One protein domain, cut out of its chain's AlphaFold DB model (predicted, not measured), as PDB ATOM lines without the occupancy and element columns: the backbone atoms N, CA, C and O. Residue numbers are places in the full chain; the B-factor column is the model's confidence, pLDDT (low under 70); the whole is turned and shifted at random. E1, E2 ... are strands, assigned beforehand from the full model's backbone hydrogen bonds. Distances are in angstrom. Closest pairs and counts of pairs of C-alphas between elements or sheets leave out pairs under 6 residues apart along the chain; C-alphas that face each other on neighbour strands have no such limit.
ATOM      1  N   VAL A   2      30.908 163.954  27.502       93.19
ATOM      2  CA  VAL A   2      31.678 163.084  28.402       93.19
ATOM      3  C   VAL A   2      31.914 161.766  27.674       93.19
ATOM      4  O   VAL A   2      30.972 161.212  27.105       93.19
ATOM      5  N   TYR A   3      33.159 161.300  27.676       93.19
ATOM      6  CA  TYR A   3      33.586 160.068  27.019       93.19
ATOM      7  C   TYR A   3      34.072 159.085  28.082       93.19
ATOM      8  O   TYR A   3      34.886 159.451  28.929       93.19
ATOM      9  N   VAL A   4      33.567 157.855  28.044       92.12
ATOM     10  CA  VAL A   4      34.044 156.744  28.874       92.12
ATOM     11  C   VAL A   4      34.839 155.822  27.970       92.12
ATOM     12  O   VAL A   4      34.296 155.299  26.996       92.12
ATOM     13  N   LEU A   5      36.121 155.661  28.275       94.00
ATOM     14  CA  LEU A   5      37.039 154.814  27.523       94.00
ATOM     15  C   LEU A   5      37.197 153.459  28.211       94.00
ATOM     16  O   LEU A   5      36.891 153.311  29.398       94.00
ATOM     17  N   ASP A   6      37.694 152.482  27.466       93.00
ATOM     18  CA  ASP A   6      38.205 151.246  28.043       93.00
ATOM     19  C   ASP A   6      39.407 151.508  28.966       93.00
ATOM     20  O   ASP A   6      40.076 152.540  28.856       93.00
ATOM     21  N   PRO A   7      39.734 150.577  29.880       91.31
ATOM     22  CA  PRO A   7      40.880 150.739  30.772       91.31
ATOM     23  C   PRO A   7      42.218 150.951  30.047       91.31
ATOM     24  O   PRO A   7      43.138 151.513  30.634       91.31
ATOM     25  N   GLN A   8      42.331 150.506  28.789       93.75
ATOM     26  CA  GLN A   8      43.521 150.703  27.953       93.75
ATOM     27  C   GLN A   8      43.518 152.043  27.192       93.75
ATOM     28  O   GLN A   8      44.529 152.404  26.596       93.75
ATOM     29  N   GLY A   9      42.407 152.788  27.197       92.19
ATOM     30  CA  GLY A   9      42.255 154.064  26.493       92.19
ATOM     31  C   GLY A   9      42.235 153.959  24.962       92.19
ATOM     32  O   GLY A   9      42.446 154.960  24.281       92.19
ATOM     33  N   THR A  10      42.012 152.765  24.414       93.19
ATOM     34  CA  THR A  10      42.030 152.471  22.975       93.19
ATOM     35  C   THR A  10      40.659 152.547  22.313       93.19
ATOM     36  O   THR A  10      40.573 152.819  21.115       93.19
ATOM     37  N   SER A  11      39.580 152.323  23.065       95.00
ATOM     38  CA  SER A  11      38.223 152.251  22.527       95.00
ATOM     39  C   SER A  11      37.223 153.038  23.366       95.00
ATOM     40  O   SER A  11      37.340 153.175  24.584       95.00
ATOM     41  N   LEU A  12      36.224 153.596  22.685       94.56
ATOM     42  CA  LEU A  12      35.151 154.361  23.304       94.56
ATOM     43  C   LEU A  12      34.023 153.417  23.731       94.56
ATOM     44  O   LEU A  12      33.396 152.791  22.882       94.56
ATOM     45  N   ILE A  13      33.738 153.361  25.032       91.88
ATOM     46  CA  ILE A  13      32.646 152.551  25.590       91.88
ATOM     47  C   ILE A  13      31.336 153.343  25.583       91.88
ATOM     48  O   ILE A  13      30.307 152.834  25.146       91.88
ATOM     49  N   GLN A  14      31.345 154.586  26.076       90.44
ATOM     50  CA  GLN A  14      30.139 155.420  26.150       90.44
ATOM     51  C   GLN A  14      30.430 156.871  25.784       90.44
ATOM     52  O   GLN A  14      31.461 157.433  26.153       90.44
ATOM     53  N   GLN A  15      29.460 157.501  25.126       93.38
ATOM     54  CA  GLN A  15      29.465 158.926  24.821       93.38
ATOM     55  C   GLN A  15      28.169 159.558  25.316       93.38
ATOM     56  O   GLN A  15      27.091 159.254  24.813       93.38
ATOM     57  N   ILE A  16      28.284 160.480  26.272       94.06
ATOM     58  CA  ILE A  16      27.132 161.158  26.866       94.06
ATOM     59  C   ILE A  16      27.182 162.659  26.572       94.06
ATOM     60  O   ILE A  16      28.188 163.347  26.798       94.06
ATOM     61  N   LYS A  17      26.058 163.198  26.091       93.31
ATOM     62  CA  LYS A  17      25.855 164.640  25.927       93.31
ATOM     63  C   LYS A  17      25.339 165.241  27.232       93.31
ATOM     64  O   LYS A  17      24.317 164.816  27.755       93.31
ATOM     65  N   VAL A  18      26.044 166.252  27.734       93.19
ATOM     66  CA  VAL A  18      25.708 166.978  28.970       93.19
ATOM     67  C   VAL A  18      25.365 168.428  28.602       93.19
ATOM     68  O   VAL A  18      26.049 168.994  27.740       93.19
ATOM     69  N   PRO A  19      24.323 169.034  29.200       89.88
ATOM     70  CA  PRO A  19      23.939 170.421  28.953       89.88
ATOM     71  C   PRO A  19      24.889 171.374  29.694       89.88
ATOM     72  O   PRO A  19      24.602 171.871  30.776       89.88
ATOM     73  N   GLY A  20      26.070 171.585  29.115       89.62
ATOM     74  CA  GLY A  20      27.111 172.455  29.657       89.62
ATOM     75  C   GLY A  20      28.510 171.910  29.391       89.62
ATOM     76  O   GLY A  20      28.676 170.782  28.923       89.62
ATOM     77  N   VAL A  21      29.524 172.723  29.689       93.56
ATOM     78  CA  VAL A  21      30.931 172.303  29.637       93.56
ATOM     79  C   VAL A  21      31.297 171.694  30.993       93.56
ATOM     80  O   VAL A  21      31.287 172.436  31.982       93.56
ATOM     81  N   PRO A  22      31.577 170.376  31.070       94.19
ATOM     82  CA  PRO A  22      32.052 169.747  32.296       94.19
ATOM     83  C   PRO A  22      33.418 170.313  32.692       94.19
ATOM     84  O   PRO A  22      34.253 170.557  31.822       94.19
ATOM     85  N   VAL A  23      33.625 170.526  33.987       93.38
ATOM     86  CA  VAL A  23      34.885 171.029  34.557       93.38
ATOM     87  C   VAL A  23      35.583 169.923  35.334       93.38
ATOM     88  O   VAL A  23      36.763 169.675  35.116       93.38
ATOM     89  N   GLU A  24      34.844 169.218  36.187       93.88
ATOM     90  CA  GLU A  24      35.374 168.135  37.008       93.88
ATOM     91  C   GLU A  24      34.411 166.947  36.998       93.88
ATOM     92  O   GLU A  24      33.190 167.119  36.907       93.88
ATOM     93  N   VAL A  25      34.970 165.738  37.063       94.56
ATOM     94  CA  VAL A  25      34.223 164.478  37.060       94.56
ATOM     95  C   VAL A  25      34.696 163.592  38.196       94.56
ATOM     96  O   VAL A  25      35.893 163.414  38.401       94.56
ATOM     97  N   VAL A  26      33.747 162.985  38.900       94.56
ATOM     98  CA  VAL A  26      34.023 161.943  39.883       94.56
ATOM     99  C   VAL A  26      33.148 160.733  39.597       94.56
ATOM    100  O   VAL A  26      31.936 160.853  39.425       94.56
ATOM    101  N   ALA A  27      33.773 159.560  39.541       92.50
ATOM    102  CA  ALA A  27      33.084 158.288  39.391       92.50
ATOM    103  C   ALA A  27      32.753 157.690  40.762       92.50
ATOM    104  O   ALA A  27      33.557 157.741  41.690       92.50
ATOM    105  N   VAL A  28      31.561 157.112  40.876       91.19
ATOM    106  CA  VAL A  28      31.049 156.485  42.093       91.19
ATOM    107  C   VAL A  28      30.548 155.091  41.750       91.19
ATOM    108  O   VAL A  28      29.652 154.942  40.918       91.19
ATOM    109  N   GLY A  29      31.096 154.083  42.425       88.25
ATOM    110  CA  GLY A  29      30.735 152.681  42.220       88.25
ATOM    111  C   GLY A  29      31.638 151.961  41.218       88.25
ATOM    112  O   GLY A  29      32.797 152.328  41.037       88.25
ATOM    113  N   LEU A  30      31.107 150.898  40.616       87.69
ATOM    114  CA  LEU A  30      31.829 149.985  39.725       87.69
ATOM    115  C   LEU A  30      31.137 149.955  38.365       87.69
ATOM    116  O   LEU A  30      29.907 149.909  38.314       87.69
ATOM    117  N   LEU A  31      31.921 149.951  37.283       85.56
ATOM    118  CA  LEU A  31      31.412 150.035  35.909       85.56
ATOM    119  C   LEU A  31      30.389 148.934  35.584       85.56
ATOM    120  O   LEU A  31      29.330 149.249  35.050       85.56
ATOM    121  N   ASP A  32      30.668 147.692  35.986       83.88
ATOM    122  CA  ASP A  32      29.844 146.518  35.655       83.88
ATOM    123  C   ASP A  32      28.643 146.298  36.591       83.88
ATOM    124  O   ASP A  32      27.792 145.454  36.319       83.88
ATOM    125  N   VAL A  33      28.568 147.024  37.713       87.81
ATOM    126  CA  VAL A  33      27.525 146.828  38.738       87.81
ATOM    127  C   VAL A  33      26.570 148.015  38.762       87.81
ATOM    128  O   VAL A  33      25.402 147.916  38.394       87.81
ATOM    129  N   GLU A  34      27.067 149.160  39.217       85.50
ATOM    130  CA  GLU A  34      26.340 150.419  39.229       85.50
ATOM    131  C   GLU A  34      27.380 151.536  39.250       85.50
ATOM    132  O   GLU A  34      28.041 151.768  40.265       85.50
ATOM    133  N   CYS A  35      27.514 152.227  38.120       88.56
ATOM    134  CA  CYS A  35      28.412 153.362  37.989       88.56
ATOM    135  C   CYS A  35      27.603 154.647  37.868       88.56
ATOM    136  O   CYS A  35      26.691 154.774  37.040       88.56
ATOM    137  N   ARG A  36      27.951 155.615  38.712       92.06
ATOM    138  CA  ARG A  36      27.429 156.974  38.647       92.06
ATOM    139  C   ARG A  36      28.578 157.940  38.431       92.06
ATOM    140  O   ARG A  36      29.514 157.963  39.222       92.06
ATOM    141  N   LEU A  37      28.491 158.761  37.395       94.12
ATOM    142  CA  LEU A  37      29.419 159.865  37.179       94.12
ATOM    143  C   LEU A  37      28.764 161.145  37.678       94.12
ATOM    144  O   LEU A  37      27.656 161.482  37.266       94.12
ATOM    145  N   VAL A  38      29.444 161.852  38.563       95.19
ATOM    146  CA  VAL A  38      29.032 163.159  39.064       95.19
ATOM    147  C   VAL A  38      29.916 164.197  38.403       95.19
ATOM    148  O   VAL A  38      31.133 164.045  38.365       95.19
ATOM    149  N   LEU A  39      29.294 165.228  37.848       95.31
ATOM    150  CA  LEU A  39      29.950 166.208  37.000       95.31
ATOM    151  C   LEU A  39      29.582 167.605  37.458       95.31
ATOM    152  O   LEU A  39      28.399 167.914  37.579       95.31
ATOM    153  N   THR A  40      30.570 168.471  37.633       95.94
ATOM    154  CA  THR A  40      30.343 169.914  37.758       95.94
ATOM    155  C   THR A  40      30.494 170.568  36.392       95.94
ATOM    156  O   THR A  40      31.297 170.145  35.559       95.94
ATOM    157  N   THR A  41      29.711 171.612  36.137       94.56
ATOM    158  CA  THR A  41      29.819 172.412  34.913       94.56
ATOM    159  C   THR A  41      30.253 173.833  35.219       94.56
ATOM    160  O   THR A  41      30.047 174.343  36.321       94.56
ATOM    161  N   ARG A  42      30.811 174.507  34.209       91.62
ATOM    162  CA  ARG A  42      31.253 175.907  34.313       91.62
ATOM    163  C   ARG A  42      30.129 176.869  34.724       91.62
ATOM    164  O   ARG A  42      30.404 177.899  35.327       91.62
ATOM    165  N   ASN A  43      28.879 176.512  34.433       89.00
ATOM    166  CA  ASN A  43      27.703 177.328  34.728       89.00
ATOM    167  C   ASN A  43      27.199 177.163  36.173       89.00
ATOM    168  O   ASN A  43      26.168 177.727  36.514       89.00
ATOM    169  N   GLY A  44      27.892 176.391  37.021       90.50
ATOM    170  CA  GLY A  44      27.470 176.171  38.406       90.50
ATOM    171  C   GLY A  44      26.374 175.116  38.564       90.50
ATOM    172  O   GLY A  44      25.740 175.054  39.607       90.50
ATOM    173  N   SER A  45      26.148 174.257  37.569       94.19
ATOM    174  CA  SER A  45      25.212 173.132  37.684       94.19
ATOM    175  C   SER A  45      25.968 171.816  37.852       94.19
ATOM    176  O   SER A  45      27.004 171.600  37.213       94.19
ATOM    177  N   VAL A  46      25.434 170.924  38.683       95.44
ATOM    178  CA  VAL A  46      25.945 169.567  38.890       95.44
ATOM    179  C   VAL A  46      24.996 168.581  38.236       95.44
ATOM    180  O   VAL A  46      23.798 168.563  38.533       95.44
ATOM    181  N   PHE A  47      25.554 167.735  37.385       95.00
ATOM    182  CA  PHE A  47      24.834 166.676  36.703       95.00
ATOM    183  C   PHE A  47      25.296 165.316  37.196       95.00
ATOM    184  O   PHE A  47      26.442 165.131  37.605       95.00
ATOM    185  N   MET A  48      24.392 164.350  37.128       94.31
ATOM    186  CA  MET A  48      24.684 162.961  37.438       94.31
ATOM    187  C   MET A  48      24.346 162.109  36.222       94.31
ATOM    188  O   MET A  48      23.262 162.236  35.658       94.31
ATOM    189  N   ILE A  49      25.264 161.241  35.826       93.56
ATOM    190  CA  ILE A  49      25.049 160.219  34.805       93.56
ATOM    191  C   ILE A  49      24.991 158.886  35.532       93.56
ATOM    192  O   ILE A  49      25.873 158.592  36.336       93.56
ATOM    193  N   LYS A  50      23.972 158.077  35.264       91.69
ATOM    194  CA  LYS A  50      23.850 156.722  35.800       91.69
ATOM    195  C   LYS A  50      23.764 155.748  34.632       91.69
ATOM    196  O   LYS A  50      22.890 155.903  33.790       91.69
ATOM    197  N   ASN A  51      24.658 154.759  34.598       85.25
ATOM    198  CA  ASN A  51      24.685 153.711  33.569       85.25
ATOM    199  C   ASN A  51      24.606 154.256  32.122       85.25
ATOM    200  O   ASN A  51      23.877 153.726  31.293       85.25
ATOM    201  N   GLY A  52      25.330 155.343  31.832       85.50
ATOM    202  CA  GLY A  52      25.374 155.966  30.501       85.50
ATOM    203  C   GLY A  52      24.248 156.957  30.192       85.50
ATOM    204  O   GLY A  52      24.305 157.637  29.170       85.50
ATOM    205  N   GLU A  53      23.269 157.120  31.082       91.00
ATOM    206  CA  GLU A  53      22.169 158.068  30.900       91.00
ATOM    207  C   GLU A  53      22.271 159.259  31.853       91.00
ATOM    208  O   GLU A  53      22.524 159.120  33.052       91.00
ATOM    209  N   LEU A  54      22.050 160.459  31.317       93.06
ATOM    210  CA  LEU A  54      21.994 161.683  32.106       93.06
ATOM    211  C   LEU A  54      20.707 161.713  32.940       93.06
ATOM    212  O   LEU A  54      19.601 161.670  32.400       93.06
ATOM    213  N   LEU A  55      20.839 161.840  34.259       92.44
ATOM    214  CA  LEU A  55      19.694 161.995  35.148       92.44
ATOM    215  C   LEU A  55      19.041 163.371  34.959       92.44
ATOM    216  O   LEU A  55      19.712 164.382  34.777       92.44
ATOM    217  N   LYS A  56      17.707 163.412  35.080       88.38
ATOM    218  CA  LYS A  56      16.924 164.661  35.020       88.38
ATOM    219  C   LYS A  56      17.119 165.564  36.241       88.38
ATOM    220  O   LYS A  56      16.817 166.748  36.174       88.38
ATOM    221  N   SER A  57      17.562 165.001  37.367       88.69
ATOM    222  CA  SER A  57      17.832 165.771  38.581       88.69
ATOM    223  C   SER A  57      19.138 166.541  38.419       88.69
ATOM    224  O   SER A  57      20.180 165.949  38.133       88.69
ATOM    225  N   VAL A  58      19.062 167.854  38.617       92.94
ATOM    226  CA  VAL A  58      20.188 168.785  38.534       92.94
ATOM    227  C   VAL A  58      20.317 169.486  39.878       92.94
ATOM    228  O   VAL A  58      19.309 169.857  40.480       92.94
ATOM    229  N   ILE A  59      21.547 169.652  40.361       94.38
ATOM    230  CA  ILE A  59      21.822 170.480  41.540       94.38
ATOM    231  C   ILE A  59      22.372 171.807  41.034       94.38
ATOM    232  O   ILE A  59      23.438 171.843  40.421       94.38
ATOM    233  N   GLU A  60      21.655 172.893  41.290       94.06
ATOM    234  CA  GLU A  60      22.136 174.239  40.997       94.06
ATOM    235  C   GLU A  60      22.939 174.770  42.186       94.06
ATOM    236  O   GLU A  60      22.503 174.709  43.338       94.06
ATOM    237  N   LEU A  61      24.149 175.244  41.905       93.62
ATOM    238  CA  LEU A  61      25.036 175.866  42.874       93.62
ATOM    239  C   LEU A  61      24.881 177.383  42.787       93.62
ATOM    240  O   LEU A  61      24.767 177.949  41.704       93.62
ATOM    241  N   GLU A  62      24.965 178.057  43.930       91.50
ATOM    242  CA  GLU A  62      24.930 179.528  44.009       91.50
ATOM    243  C   GLU A  62      26.147 180.190  43.338       91.50
ATOM    244  O   GLU A  62      26.126 181.366  42.989       91.50
ATOM    245  N   SER A  63      27.243 179.440  43.212       93.44
ATOM    246  CA  SER A  63      28.523 179.891  42.680       93.44
ATOM    247  C   SER A  63      29.206 178.722  41.968       93.44
ATOM    248  O   SER A  63      29.035 177.577  42.408       93.44
ATOM    249  N   PRO A  64      30.036 178.976  40.935       93.88
ATOM    250  CA  PRO A  64      30.809 177.931  40.273       93.88
ATOM    251  C   PRO A  64      31.589 177.068  41.269       93.88
ATOM    252  O   PRO A  64      32.123 177.575  42.265       93.88
ATOM    253  N   ALA A  65      31.635 175.765  40.991       95.31
ATOM    254  CA  ALA A  65      32.423 174.818  41.765       95.31
ATOM    255  C   ALA A  65      33.919 175.028  41.493       95.31
ATOM    256  O   ALA A  65      34.322 175.193  40.341       95.31
ATOM    257  N   CYS A  66      34.728 175.009  42.550       94.50
ATOM    258  CA  CYS A  66      36.187 174.970  42.475       94.50
ATOM    259  C   CYS A  66      36.769 173.592  42.824       94.50
ATOM    260  O   CYS A  66      37.952 173.373  42.595       94.50
ATOM    261  N   GLY A  67      35.953 172.675  43.351       95.19
ATOM    262  CA  GLY A  67      36.353 171.293  43.594       95.19
ATOM    263  C   GLY A  67      35.157 170.362  43.790       95.19
ATOM    264  O   GLY A  67      34.118 170.775  44.319       95.19
ATOM    265  N   LEU A  68      35.321 169.101  43.402       96.56
ATOM    266  CA  LEU A  68      34.345 168.024  43.529       96.56
ATOM    267  C   LEU A  68      35.024 166.767  44.072       96.56
ATOM    268  O   LEU A  68      35.969 166.251  43.490       96.56
ATOM    269  N   LEU A  69      34.473 166.213  45.149       95.25
ATOM    270  CA  LEU A  69      34.945 164.969  45.748       95.25
ATOM    271  C   LEU A  69      33.791 164.011  46.001       95.25
ATOM    272  O   LEU A  69      32.673 164.425  46.316       95.25
ATOM    273  N   GLN A  70      34.091 162.717  45.956       93.06
ATOM    274  CA  GLN A  70      33.203 161.686  46.468       93.06
ATOM    275  C   GLN A  70      33.720 161.161  47.807       93.06
ATOM    276  O   GLN A  70      34.880 160.794  47.962       93.06
ATOM    277  N   LEU A  71      32.810 161.123  48.773       89.75
ATOM    278  CA  LEU A  71      32.899 160.334  49.993       89.75
ATOM    279  C   LEU A  71      31.901 159.171  49.878       89.75
ATOM    280  O   LEU A  71      31.070 159.155  48.976       89.75
ATOM    281  N   GLU A  72      31.935 158.193  50.783       83.44
ATOM    282  CA  GLU A  72      31.171 156.931  50.658       83.44
ATOM    283  C   GLU A  72      29.785 157.047  50.003       83.44
ATOM    284  O   GLU A  72      29.549 156.478  48.941       83.44
ATOM    285  N   LYS A  73      28.873 157.801  50.629       85.50
ATOM    286  CA  LYS A  73      27.472 157.947  50.193       85.50
ATOM    287  C   LYS A  73      27.107 159.384  49.815       85.50
ATOM    288  O   LYS A  73      25.940 159.686  49.545       85.50
ATOM    289  N   SER A  74      28.085 160.279  49.820       93.31
ATOM    290  CA  SER A  74      27.886 161.703  49.603       93.31
ATOM    291  C   SER A  74      28.943 162.259  48.667       93.31
ATOM    292  O   SER A  74      30.055 161.758  48.563       93.31
ATOM    293  N   ILE A  75      28.579 163.323  47.978       95.25
ATOM    294  CA  ILE A  75      29.518 164.156  47.246       95.25
ATOM    295  C   ILE A  75      29.739 165.428  48.041       95.25
ATOM    296  O   ILE A  75      28.832 165.907  48.729       95.25
ATOM    297  N   VAL A  76      30.945 165.964  47.964       96.75
ATOM    298  CA  VAL A  76      31.308 167.237  48.569       96.75
ATOM    299  C   VAL A  76      31.758 168.163  47.459       96.75
ATOM    300  O   VAL A  76      32.554 167.785  46.605       96.75
ATOM    301  N   ILE A  77      31.202 169.366  47.464       96.75
ATOM    302  CA  ILE A  77      31.443 170.385  46.454       96.75
ATOM    303  C   ILE A  77      31.979 171.614  47.167       96.75
ATOM    304  O   ILE A  77      31.343 172.125  48.094       96.75
ATOM    305  N   ALA A  78      33.142 172.080  46.733       97.06
ATOM    306  CA  ALA A  78      33.652 173.389  47.095       97.06
ATOM    307  C   ALA A  78      33.220 174.403  46.034       97.06
ATOM    308  O   ALA A  78      33.362 174.159  44.835       97.06
ATOM    309  N   SER A  79      32.689 175.537  46.474       95.50
ATOM    310  CA  SER A  79      32.288 176.652  45.617       95.50
ATOM    311  C   SER A  79      33.210 177.851  45.819       95.50
ATOM    312  O   SER A  79      33.715 178.077  46.918       95.50
ATOM    313  N   MET A  80      33.344 178.685  44.782       95.19
ATOM    314  CA  MET A  80      34.114 179.940  44.853       95.19
ATOM    315  C   MET A  80      33.584 180.928  45.912       95.19
ATOM    316  O   MET A  80      34.319 181.797  46.363       95.19
ATOM    317  N   SER A  81      32.344 180.767  46.383       94.94
ATOM    318  CA  SER A  81      31.755 181.531  47.492       94.94
ATOM    319  C   SER A  81      32.223 181.089  48.892       94.94
ATOM    320  O   SER A  81      31.516 181.318  49.873       94.94
ATOM    321  N   ARG A  82      33.386 180.427  48.999       96.31
ATOM    322  CA  ARG A  82      33.961 179.878  50.251       96.31
ATOM    323  C   ARG A  82      33.082 178.840  50.944       96.31
ATOM    324  O   ARG A  82      33.264 178.555  52.125       96.31
ATOM    325  N   LYS A  83      32.115 178.268  50.228       96.19
ATOM    326  CA  LYS A  83      31.203 177.259  50.768       96.19
ATOM    327  C   LYS A  83      31.690 175.862  50.417       96.19
ATOM    328  O   LYS A  83      31.890 175.548  49.247       96.19
ATOM    329  N   LEU A  84      31.798 175.009  51.431       97.12
ATOM    330  CA  LEU A  84      31.960 173.566  51.291       97.12
ATOM    331  C   LEU A  84      30.616 172.904  51.590       97.12
ATOM    332  O   LEU A  84      30.129 172.968  52.718       97.12
ATOM    333  N   THR A  85      29.990 172.292  50.591       96.56
ATOM    334  CA  THR A  85      28.643 171.724  50.725       96.56
ATOM    335  C   THR A  85      28.640 170.243  50.386       96.56
ATOM    336  O   THR A  85      29.099 169.841  49.322       96.56
ATOM    337  N   SER A  86      28.080 169.428  51.281       95.94
ATOM    338  CA  SER A  86      27.852 168.008  51.030       95.94
ATOM    339  C   SER A  86      26.429 167.755  50.556       95.94
ATOM    340  O   SER A  86      25.460 168.222  51.163       95.94
ATOM    341  N   TYR A  87      26.306 166.947  49.510       95.44
ATOM    342  CA  TYR A  87      25.047 166.438  48.989       95.44
ATOM    343  C   TYR A  87      25.044 164.914  49.041       95.44
ATOM    344  O   TYR A  87      26.054 164.251  48.818       95.44
ATOM    345  N   HIS A  88      23.885 164.325  49.295       93.38
ATOM    346  CA  HIS A  88      23.667 162.908  49.053       93.38
ATOM    347  C   HIS A  88      23.735 162.629  47.542       93.38
ATOM    348  O   HIS A  88      23.303 163.456  46.740       93.38
ATOM    349  N   LEU A  89      24.109 161.412  47.135       88.56
ATOM    350  CA  LEU A  89      24.046 160.937  45.734       88.56
ATOM    351  C   LEU A  89      22.635 160.961  45.096       88.56
ATOM    352  O   LEU A  89      22.451 160.507  43.974       88.56
ATOM    353  N   LYS A  90      21.619 161.413  45.840       87.56
ATOM    354  CA  LYS A  90      20.232 161.608  45.390       87.56
ATOM    355  C   LYS A  90      19.908 163.091  45.137       87.56
ATOM    356  O   LYS A  90      18.776 163.399  44.799       87.56
ATOM    357  N   GLY A  91      20.852 164.003  45.385       86.69
ATOM    358  CA  GLY A  91      20.688 165.452  45.215       86.69
ATOM    359  C   GLY A  91      20.289 166.229  46.474       86.69
ATOM    360  O   GLY A  91      20.374 167.453  46.486       86.69
ATOM    361  N   LYS A  92      19.904 165.561  47.570       92.12
ATOM    362  CA  LYS A  92      19.554 166.244  48.829       92.12
ATOM    363  C   LYS A  92      20.802 166.817  49.510       92.12
ATOM    364  O   LYS A  92      21.766 166.088  49.724       92.12
ATOM    365  N   LYS A  93      20.761 168.092  49.904       94.12
ATOM    366  CA  LYS A  93      21.807 168.740  50.714       94.12
ATOM    367  C   LYS A  93      21.868 168.120  52.116       94.12
ATOM    368  O   LYS A  93      20.843 168.037  52.791       94.12
ATOM    369  N   ASN A  94      23.061 167.719  52.551       93.06
ATOM    370  CA  ASN A  94      23.315 167.193  53.895       93.06
ATOM    371  C   ASN A  94      23.734 168.324  54.839       93.06
ATOM    372  O   ASN A  94      23.110 168.568  55.871       93.06
ATOM    373  N   TRP A  95      24.805 169.027  54.474       94.62
ATOM    374  CA  TRP A  95      25.406 170.073  55.289       94.62
ATOM    375  C   TRP A  95      26.196 171.059  54.439       94.62
ATOM    376  O   TRP A  95      26.495 170.791  53.279       94.62
ATOM    377  N   SER A  96      26.487 172.225  55.009       95.44
ATOM    378  CA  SER A  96      27.267 173.280  54.369       95.44
ATOM    379  C   SER A  96      28.085 173.997  55.429       95.44
ATOM    380  O   SER A  96      27.571 174.246  56.520       95.44
ATOM    381  N   LEU A  97      29.338 174.283  55.108       96.12
ATOM    382  CA  LEU A  97      30.276 175.030  55.931       96.12
ATOM    383  C   LEU A  97      30.773 176.231  55.131       96.12
ATOM    384  O   LEU A  97      31.053 176.106  53.939       96.12
ATOM    385  N   THR A  98      30.915 177.371  55.795       96.38
ATOM    386  CA  THR A  98      31.569 178.553  55.228       96.38
ATOM    387  C   THR A  98      32.993 178.606  55.756       96.38
ATOM    388  O   THR A  98      33.207 178.517  56.964       96.38
ATOM    389  N   MET A  99      33.964 178.706  54.857       95.62
ATOM    390  CA  MET A  99      35.378 178.808  55.201       95.62
ATOM    391  C   MET A  99      35.754 180.257  55.532       95.62
ATOM    392  O   MET A  99      35.108 181.198  55.070       95.62
TER     393      MET A  99
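What this domain is: This is residues 2 to 99 of the 283 residues of the protein "BBS1 domain-containing protein" of Nothophytophthora sp. Chile5 (UniProt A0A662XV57). What shape do these atoms make? A four-stranded sheet, E6 to E9, and a three-stranded sheet, E3 to E5, form a sandwich that is only partly face to face, and the small hairpin E1 and E2 lies past the three-stranded sheet at one end of the long axis. Which parts follow in the chain? The printed part has 98 residues, all strand in class, with no named helix and nine named strands, E1 to E9 in order; the sheets run E6 E7 E8 E9, E3 E4 E5 and E1 E2, each antiparallel. How large is it? It is compact, with a radius of gyration of the C-alphas of 13.6 A, yet elongated, spanning 42 by 25 by 25 A.

Where its parts are: Where is the largest sheet? E6 is residues 65 to 71 (16.7 A), E7 74 to 79 (16.1 A), E8 83 to 88 (16.3 A) and E9 93 to 98 (14.6 A), ending at C-alpha 98 at (31.569, 178.553, 55.228). Where is the second sheet? E3 is residues 22 to 30 (21.1 A), E4 34 to 41 (22.7 A) and E5 45 to 50 (16.6 A). Where is the small hairpin? E1, residues 2 to 5, begins at C-alpha 2 at (31.678, 163.084, 28.402), and E2 is residues 12 to 16.

How they stand to each other: How is the largest sheet paired? E6 to E9 form a meander, each strand the antiparallel neighbour of the one before, and the sheet is twisted. N 69 and O 76, 2.9 A, N 77 and O 85, 2.8 A, and N 84 and O 97, 2.8 A, are within hydrogen-bond range. How does the second sheet face it? E3 to E5, also a meander, has N 26 and O 38 at 2.9 A and N 39 and O 47 at 2.9 A within hydrogen-bond range. The facing parts of this sandwich, two sheets face to face, are 9.4 A centre to centre, and the closest C-alphas of E3 and E6, Glu 24 and Leu 68, are 6.6 A apart. Where is the hairpin E1 and E2? N 4 and O 14 are 2.9 A apart, within hydrogen-bond range, and the closest C-alphas of E1 and E3, Val 2 and Pro 22, are 7.7 A apart.

The domain as a whole: How far does it reach? The two C-alphas farthest apart, Thr 10 and Thr 98, are 42.8 A apart. Which link is long? The link E5 to E6, residues 51 to 64, is long, and in it residues 59 to 60 pair antiparallel with residues 45 to 46 of E5. Is anything cut or uncertain? The printed part has no cut, its mean pLDDT is 92.7 and no printed residue is under 70.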